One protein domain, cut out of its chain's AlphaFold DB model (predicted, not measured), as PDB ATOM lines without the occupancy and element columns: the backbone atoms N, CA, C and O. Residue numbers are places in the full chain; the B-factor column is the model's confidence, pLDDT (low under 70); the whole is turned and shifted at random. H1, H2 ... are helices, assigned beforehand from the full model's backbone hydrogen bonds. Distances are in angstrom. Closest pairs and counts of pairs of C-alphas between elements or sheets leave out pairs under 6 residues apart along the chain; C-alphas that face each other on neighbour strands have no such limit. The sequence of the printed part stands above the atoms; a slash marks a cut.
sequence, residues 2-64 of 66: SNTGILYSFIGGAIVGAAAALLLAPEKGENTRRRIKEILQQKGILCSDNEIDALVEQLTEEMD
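This is residues 2 to 64 of the 66 residues of the protein "YtxH domain-containing protein" of Muribaculaceae bacterium Isolate-004 (NCI) (UniProt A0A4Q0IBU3). What would one see first in this model? A long helix, H1, sticks out as a free arm. After a tight link, H2 carries on in nearly the same direction, and H3 then folds back from the far end of H2 in a loose, open V. What is the make-up and the size? The printed part has 63 residues with three named helices in the order H1, H2, H3 and no named strand, and its class is all helix. It is extended, with a radius of gyration of the C-alphas of 20.5 A and spans of 65 by 26 by 14 A, the length made by H1 and H2 one after the other.

Where is the longest helix? H1 is residues 4 to 23, 29.1 A from first to last C-alpha, and C-alpha 4 is at (34.293, -28.374, -11.658). Where are the two others? H2 is residues 29 to 42, 19.9 A long, with C-alpha 29 at (29.621, -2.345, 19.261). H3 is residues 49 to 64, 22.8 A long, and it ends with C-alpha 64 at (24.492, 10.387, 8.511).

What does H1 touch? H1 touches no helix: it is apart from H2 and apart from H3. Residues 2 to 32 stand free, of which 4 to 23 belong to H1 and 29 to 32 belong to H2. How do H2 and H3 stand to each other? They are close but not clearly touching, with 2 pairs of C-alphas within 8 A, and the closest C-alphas are those of Lys 37 and Ile 52, 7.8 A apart. Their lines stand at a steep tilt of 61 degrees, and they run opposite ways. What do the backbones show? In H1, H2 and H3 every O i to N i+4 pair is within hydrogen-bond range.

How far does it reach? The two C-alphas farthest apart are those of Ser 2 and Gly 44, at 66.5 A, while the C-alphas of Ser 2 and Asp 64, the first and last printed, are 47.7 A apart. Is there a cut or a long link? The printed part has no cut; the link from H1 to H2 is tight, with 5 residues, and the link from H2 to H3 is short, with 6. Where is the confidence low? The mean pLDDT of the printed part is 85.3, and residue 2 and residues 46 to 47 are under 70.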
ATOM      1  N   SER A   2      34.884 -27.927 -18.117       61.50
ATOM      2  CA  SER A   2      34.318 -28.704 -17.007       61.50
ATOM      3  C   SER A   2      33.822 -27.803 -15.870       61.50
ATOM      4  O   SER A   2      34.584 -27.013 -15.317       61.50
ATOM      5  N   ASN A   3      32.550 -27.971 -15.498       70.88
ATOM      6  CA  ASN A   3      31.835 -27.243 -14.436       70.88
ATOM      7  C   ASN A   3      32.544 -27.283 -13.057       70.88
ATOM      8  O   ASN A   3      32.313 -26.445 -12.192       70.88
ATOM      9  N   THR A   4      33.458 -28.236 -12.858       80.75
ATOM     10  CA  THR A   4      34.293 -28.374 -11.658       80.75
ATOM     11  C   THR A   4      35.250 -27.203 -11.442       80.75
ATOM     12  O   THR A   4      35.445 -26.793 -10.303       80.75
ATOM     13  N   GLY A   5      35.809 -26.614 -12.507       83.31
ATOM     14  CA  GLY A   5      36.723 -25.469 -12.383       83.31
ATOM     15  C   GLY A   5      36.043 -24.232 -11.789       83.31
ATOM     16  O   GLY A   5      36.640 -23.513 -10.989       83.31
ATOM     17  N   ILE A   6      34.762 -24.040 -12.114       86.56
ATOM     18  CA  ILE A   6      33.941 -22.947 -11.582       86.56
ATOM     19  C   ILE A   6      33.712 -23.152 -10.079       86.56
ATOM     20  O   ILE A   6      33.932 -22.221  -9.304       86.56
ATOM     21  N   LEU A   7      33.381 -24.374  -9.646       89.56
ATOM     22  CA  LEU A   7      33.226 -24.694  -8.221       89.56
ATOM     23  C   LEU A   7      34.497 -24.400  -7.414       89.56
ATOM     24  O   LEU A   7      34.420 -23.769  -6.363       89.56
ATOM     25  N   TYR A   8      35.666 -24.818  -7.904       90.88
ATOM     26  CA  TYR A   8      36.924 -24.568  -7.197       90.88
ATOM     27  C   TYR A   8      37.257 -23.078  -7.107       90.88
ATOM     28  O   TYR A   8      37.692 -22.616  -6.053       90.88
ATOM     29  N   SER A   9      37.002 -22.308  -8.170       91.50
ATOM     30  CA  SER A   9      37.198 -20.853  -8.145       91.50
ATOM     31  C   SER A   9      36.254 -20.147  -7.166       91.50
ATOM     32  O   SER A   9      36.673 -19.223  -6.472       91.50
ATOM     33  N   PHE A  10      35.013 -20.626  -7.035       92.81
ATOM     34  CA  PHE A  10      34.044 -20.092  -6.085       92.81
ATOM     35  C   PHE A  10      34.446 -20.386  -4.638       92.81
ATOM     36  O   PHE A  10      34.448 -19.483  -3.809       92.81
ATOM     37  N   ILE A  11      34.849 -21.624  -4.338       94.62
ATOM     38  CA  ILE A  11      35.311 -22.006  -2.996       94.62
ATOM     39  C   ILE A  11      36.585 -21.233  -2.629       94.62
ATOM     40  O   ILE A  11      36.684 -20.704  -1.524       94.62
ATOM     41  N   GLY A  12      37.531 -21.106  -3.566       93.38
ATOM     42  CA  GLY A  12      38.742 -20.307  -3.371       93.38
ATOM     43  C   GLY A  12      38.431 -18.835  -3.089       93.38
ATOM     44  O   GLY A  12      38.949 -18.268  -2.129       93.38
ATOM     45  N   GLY A  13      37.529 -18.234  -3.870       94.81
ATOM     46  CA  GLY A  13      37.068 -16.860  -3.658       94.81
ATOM     47  C   GLY A  13      36.327 -16.670  -2.332       94.81
ATOM     48  O   GLY A  13      36.573 -15.691  -1.633       94.81
ATOM     49  N   ALA A  14      35.476 -17.622  -1.943       96.00
ATOM     50  CA  ALA A  14      34.717 -17.571  -0.696       96.00
ATOM     51  C   ALA A  14      35.625 -17.611   0.542       96.00
ATOM     52  O   ALA A  14      35.406 -16.853   1.482       96.00
ATOM     53  N   ILE A  15      36.671 -18.445   0.533       95.88
ATOM     54  CA  ILE A  15      37.630 -18.526   1.645       95.88
ATOM     55  C   ILE A  15      38.405 -17.212   1.786       95.88
ATOM     56  O   ILE A  15      38.503 -16.678   2.890       95.88
ATOM     57  N   VAL A  16      38.920 -16.662   0.681       96.12
ATOM     58  CA  VAL A  16      39.656 -15.385   0.696       96.12
ATOM     59  C   VAL A  16      38.744 -14.235   1.133       96.12
ATOM     60  O   VAL A  16      39.140 -13.423   1.967       96.12
ATOM     61  N   GLY A  17      37.508 -14.196   0.630       93.81
ATOM     62  CA  GLY A  17      36.513 -13.198   1.016       93.81
ATOM     63  C   GLY A  17      36.140 -13.276   2.498       93.81
ATOM     64  O   GLY A  17      36.109 -12.250   3.170       93.81
ATOM     65  N   ALA A  18      35.925 -14.481   3.034       94.31
ATOM     66  CA  ALA A  18      35.615 -14.678   4.449       94.31
ATOM     67  C   ALA A  18      36.794 -14.309   5.361       94.31
ATOM     68  O   ALA A  18      36.597 -13.661   6.385       94.31
ATOM     69  N   ALA A  19      38.022 -14.669   4.978       93.50
ATOM     70  CA  ALA A  19      39.219 -14.292   5.726       93.50
ATOM     71  C   ALA A  19      39.406 -12.767   5.760       93.50
ATOM     72  O   ALA A  19      39.660 -12.203   6.823       93.50
ATOM     73  N   ALA A  20      39.221 -12.090   4.622       93.19
ATOM     74  CA  ALA A  20      39.266 -10.633   4.561       93.19
ATOM     75  C   ALA A  20      38.156  -9.998   5.416       93.19
ATOM     76  O   ALA A  20      38.433  -9.103   6.208       93.19
ATOM     77  N   ALA A  21      36.922 -10.499   5.323       90.50
ATOM     78  CA  ALA A  21      35.806 -10.003   6.123       90.50
ATOM     79  C   ALA A  21      36.048 -10.165   7.630       90.50
ATOM     80  O   ALA A  21      35.720  -9.260   8.384       90.50
ATOM     81  N   LEU A  22      36.650 -11.274   8.072       89.75
ATOM     82  CA  LEU A  22      36.986 -11.494   9.481       89.75
ATOM     83  C   LEU A  22      38.102 -10.570   9.981       89.75
ATOM     84  O   LEU A  22      38.030 -10.108  11.113       89.75
ATOM     85  N   LEU A  23      39.120 -10.290   9.160       89.56
ATOM     86  CA  LEU A  23      40.223  -9.396   9.537       89.56
ATOM     87  C   LEU A  23      39.812  -7.920   9.561       89.56
ATOM     88  O   LEU A  23      40.319  -7.163  10.382       89.56
ATOM     89  N   LEU A  24      38.920  -7.516   8.654       87.62
ATOM     90  CA  LEU A  24      38.387  -6.154   8.594       87.62
ATOM     91  C   LEU A  24      37.095  -5.980   9.403       87.62
ATOM     92  O   LEU A  24      36.553  -4.875   9.435       87.62
ATOM     93  N   ALA A  25      36.589  -7.041  10.040       87.31
ATOM     94  CA  ALA A  25      35.390  -6.949  10.856       87.31
ATOM     95  C   ALA A  25      35.637  -5.952  11.998       87.31
ATOM     96  O   ALA A  25      36.589  -6.124  12.765       87.31
ATOM     97  N   PRO A  26      34.792  -4.917  12.136       82.44
ATOM     98  CA  PRO A  26      34.881  -4.025  13.278       82.44
ATOM     99  C   PRO A  26      34.588  -4.803  14.566       82.44
ATOM    100  O   PRO A  26      33.871  -5.811  14.562       82.44
ATOM    101  N   GLU A  27      35.120  -4.327  15.693       83.75
ATOM    102  CA  GLU A  27      34.746  -4.879  16.993       83.75
ATOM    103  C   GLU A  27      33.232  -4.776  17.216       83.75
ATOM    104  O   GLU A  27      32.564  -3.844  16.762       83.75
ATOM    105  N   LYS A  28      32.671  -5.738  17.958       84.94
ATOM    106  CA  LYS A  28      31.256  -5.701  18.336       84.94
ATOM    107  C   LYS A  28      30.972  -4.402  19.097       84.94
ATOM    108  O   LYS A  28      31.592  -4.157  20.130       84.94
ATOM    109  N   GLY A  29      29.964  -3.643  18.662       82.62
ATOM    110  CA  GLY A  29      29.621  -2.345  19.261       82.62
ATOM    111  C   GLY A  29      29.337  -2.376  20.772       82.62
ATOM    112  O   GLY A  29      29.531  -1.375  21.453       82.62
ATOM    113  N   GLU A  30      28.944  -3.528  21.330       86.06
ATOM    114  CA  GLU A  30      28.833  -3.736  22.784       86.06
ATOM    115  C   GLU A  30      30.186  -3.566  23.498       86.06
ATOM    116  O   GLU A  30      30.268  -2.891  24.525       86.06
ATOM    117  N   ASN A  31      31.256  -4.138  22.939       87.31
ATOM    118  CA  ASN A  31      32.607  -4.025  23.486       87.31
ATOM    119  C   ASN A  31      33.131  -2.597  23.333       87.31
ATOM    120  O   ASN A  31      33.700  -2.056  24.276       87.31
ATOM    121  N   THR A  32      32.858  -1.955  22.194       88.25
ATOM    122  CA  THR A  32      33.207  -0.547  21.965       88.25
ATOM    123  C   THR A  32      32.519   0.372  22.978       88.25
ATOM    124  O   THR A  32      33.185   1.183  23.616       88.25
ATOM    125  N   ARG A  33      31.208   0.205  23.213       86.94
ATOM    126  CA  ARG A  33      30.448   0.999  24.198       86.94
ATOM    127  C   ARG A  33      30.972   0.796  25.621       86.94
ATOM    128  O   ARG A  33      31.154   1.769  26.351       86.94
ATOM    129  N   ARG A  34      31.288  -0.451  25.998       86.62
ATOM    130  CA  ARG A  34      31.954  -0.762  27.276       86.62
ATOM    131  C   ARG A  34      33.305  -0.063  27.393       86.62
ATOM    132  O   ARG A  34      33.568   0.574  28.408       86.62
ATOM    133  N   ARG A  35      34.130  -0.121  26.345       86.75
ATOM    134  CA  ARG A  35      35.458   0.499  26.336       86.75
ATOM    135  C   ARG A  35      35.394   2.018  26.481       86.75
ATOM    136  O   ARG A  35      36.199   2.594  27.207       86.75
ATOM    137  N   ILE A  36      34.418   2.659  25.841       86.56
ATOM    138  CA  ILE A  36      34.158   4.097  25.994       86.56
ATOM    139  C   ILE A  36      33.804   4.417  27.451       86.56
ATOM    140  O   ILE A  36      34.409   5.315  28.038       86.56
ATOM    141  N   LYS A  37      32.895   3.648  28.064       83.81
ATOM    142  CA  LYS A  37      32.514   3.818  29.475       83.81
ATOM    143  C   LYS A  37      33.716   3.693  30.414       83.81
ATOM    144  O   LYS A  37      33.888   4.536  31.289       83.81
ATOM    145  N   GLU A  38      34.578   2.698  30.204       86.62
ATOM    146  CA  GLU A  38      35.812   2.520  30.984       86.62
ATOM    147  C   GLU A  38      36.752   3.730  30.873       86.62
ATOM    148  O   GLU A  38      37.251   4.222  31.886       86.62
ATOM    149  N   ILE A  39      36.984   4.239  29.658       86.25
ATOM    150  CA  ILE A  39      37.866   5.393  29.421       86.25
ATOM    151  C   ILE A  39      37.296   6.667  30.063       86.25
ATOM    152  O   ILE A  39      38.047   7.450  30.649       86.25
ATOM    153  N   LEU A  40      35.980   6.882  29.979       83.50
ATOM    154  CA  LEU A  40      35.307   8.030  30.595       83.50
ATOM    155  C   LEU A  40      35.365   7.967  32.128       83.50
ATOM    156  O   LEU A  40      35.717   8.959  32.768       83.50
ATOM    157  N   GLN A  41      35.143   6.785  32.711       83.69
ATOM    158  CA  GLN A  41      35.270   6.564  34.155       83.69
ATOM    159  C   GLN A  41      36.704   6.790  34.653       83.69
ATOM    160  O   GLN A  41      36.895   7.433  35.684       83.69
ATOM    161  N   GLN A  42      37.724   6.345  33.907       83.56
ATOM    162  CA  GLN A  42      39.133   6.619  34.229       83.56
ATOM    163  C   GLN A  42      39.468   8.117  34.220       83.56
ATOM    164  O   GLN A  42      40.364   8.552  34.942       83.56
ATOM    165  N   LYS A  43      38.747   8.918  33.428       83.69
ATOM    166  CA  LYS A  43      38.874  10.382  33.393       83.69
ATOM    167  C   LYS A  43      38.030  11.097  34.460       83.69
ATOM    168  O   LYS A  43      38.040  12.322  34.498       83.69
ATOM    169  N   GLY A  44      37.334  10.358  35.331       78.25
ATOM    170  CA  GLY A  44      36.494  10.907  36.402       78.25
ATOM    171  C   GLY A  44      35.097  11.338  35.951       78.25
ATOM    172  O   GLY A  44      34.385  11.984  36.716       78.25
ATOM    173  N   ILE A  45      34.696  10.988  34.726       78.25
ATOM    174  CA  ILE A  45      33.379  11.307  34.176       78.25
ATOM    175  C   ILE A  45      32.469  10.103  34.433       78.25
ATOM    176  O   ILE A  45      32.606   9.048  33.811       78.25
ATOM    177  N   LEU A  46      31.560  10.248  35.396       68.75
ATOM    178  CA  LEU A  46      30.582   9.220  35.732       68.75
ATOM    179  C   LEU A  46      29.361   9.376  34.814       68.75
ATOM    180  O   LEU A  46      28.420  10.083  35.154       68.75
ATOM    181  N   CYS A  47      29.392   8.748  33.639       67.25
ATOM    182  CA  CYS A  47      28.239   8.753  32.739       67.25
ATOM    183  C   CYS A  47      27.206   7.694  33.144       67.25
ATOM    184  O   CYS A  47      27.560   6.535  33.405       67.25
ATOM    185  N   SER A  48      25.931   8.085  33.156       75.38
ATOM    186  CA  SER A  48      24.798   7.156  33.220       75.38
ATOM    187  C   SER A  48      24.584   6.490  31.857       75.38
ATOM    188  O   SER A  48      24.931   7.064  30.825       75.38
ATOM    189  N   ASP A  49      23.998   5.291  31.824       75.88
ATOM    190  CA  ASP A  49      23.794   4.552  30.567       75.88
ATOM    191  C   ASP A  49      22.949   5.356  29.555       75.88
ATOM    192  O   ASP A  49      23.269   5.377  28.370       75.88
ATOM    193  N   ASN A  50      21.982   6.147  30.039       78.50
ATOM    194  CA  ASN A  50      21.177   7.052  29.208       78.50
ATOM    195  C   ASN A  50      22.007   8.149  28.512       78.50
ATOM    196  O   ASN A  50      21.681   8.564  27.404       78.50
ATOM    197  N   GLU A  51      23.068   8.648  29.154       79.81
ATOM    198  CA  GLU A  51      23.926   9.694  28.578       79.81
ATOM    199  C   GLU A  51      24.848   9.118  27.504       79.81
ATOM    200  O   GLU A  51      25.118   9.768  26.498       79.81
ATOM    201  N   ILE A  52      25.303   7.877  27.696       80.81
ATOM    202  CA  ILE A  52      26.086   7.157  26.689       80.81
ATOM    203  C   ILE A  52      25.231   6.900  25.447       80.81
ATOM    204  O   ILE A  52      25.721   7.065  24.333       80.81
ATOM    205  N   ASP A  53      23.961   6.544  25.620       83.00
ATOM    206  CA  ASP A  53      23.049   6.316  24.499       83.00
ATOM    207  C   ASP A  53      22.757   7.609  23.723       83.00
ATOM    208  O   ASP A  53      22.849   7.604  22.497       83.00
ATOM    209  N   ALA A  54      22.532   8.729  24.418       85.12
ATOM    210  CA  ALA A  54      22.369  10.038  23.780       85.12
ATOM    211  C   ALA A  54      23.627  10.487  23.008       85.12
ATOM    212  O   ALA A  54      23.523  11.071  21.933       85.12
ATOM    213  N   LEU A  55      24.828  10.193  23.524       85.00
ATOM    214  CA  LEU A  55      26.085  10.451  22.807       85.00
ATOM    215  C   LEU A  55      26.190   9.606  21.534       85.00
ATOM    216  O   LEU A  55      26.600  10.112  20.493       85.00
ATOM    217  N   VAL A  56      25.824   8.322  21.607       85.81
ATOM    218  CA  VAL A  56      25.819   7.422  20.442       85.81
ATOM    219  C   VAL A  56      24.828   7.905  19.384       85.81
ATOM    220  O   VAL A  56      25.147   7.854  18.198       85.81
ATOM    221  N   GLU A  57      23.660   8.393  19.795       87.62
ATOM    222  CA  GLU A  57      22.657   8.975  18.900       87.62
ATOM    223  C   GLU A  57      23.207  10.212  18.175       87.62
ATOM    224  O   GLU A  57      23.224  10.227  16.948       87.62
ATOM    225  N   GLN A  58      23.798  11.165  18.904       87.19
ATOM    226  CA  GLN A  58      24.429  12.356  18.312       87.19
ATOM    227  C   GLN A  58      25.547  12.008  17.318       87.19
ATOM    228  O   GLN A  58      25.603  12.557  16.222       87.19
ATOM    229  N   LEU A  59      26.424  11.064  17.671       87.06
ATOM    230  CA  LEU A  59      27.487  10.586  16.779       87.06
ATOM    231  C   LEU A  59      26.926   9.947  15.501       87.06
ATOM    232  O   LEU A  59      27.500  10.116  14.430       87.06
ATOM    233  N   THR A  60      25.821   9.206  15.614       87.75
ATOM    234  CA  THR A  60      25.169   8.560  14.466       87.75
ATOM    235  C   THR A  60      24.550   9.612  13.546       87.75
ATOM    236  O   THR A  60      24.779   9.576  12.340       87.75
ATOM    237  N   GLU A  61      23.858  10.603  14.111       90.00
ATOM    238  CA  GLU A  61      23.298  11.726  13.355       90.00
ATOM    239  C   GLU A  61      24.381  12.538  12.629       90.00
ATOM    240  O   GLU A  61      24.206  12.891  11.465       90.00
ATOM    241  N   GLU A  62      25.526  12.799  13.270       87.06
ATOM    242  CA  GLU A  62      26.658  13.486  12.631       87.06
ATOM    243  C   GLU A  62      27.277  12.683  11.478       87.06
ATOM    244  O   GLU A  62      27.750  13.269  10.501       87.06
ATOM    245  N   MET A  63      27.294  11.351  11.584       77.44
ATOM    246  CA  MET A  63      27.783  10.474  10.519       77.44
ATOM    247  C   MET A  63      26.830  10.427   9.323       77.44
ATOM    248  O   MET A  63      27.309  10.399   8.195       77.44
ATOM    249  N   ASP A  64      25.517  10.432   9.562       78.94
ATOM    250  CA  ASP A  64      24.492  10.387   8.511       78.94
ATOM    251  C   ASP A  64      24.247  11.760   7.857       78.94
ATOM    252  O   ASP A  64      23.826  11.844   6.702       78.94
TER     253      ASP A  64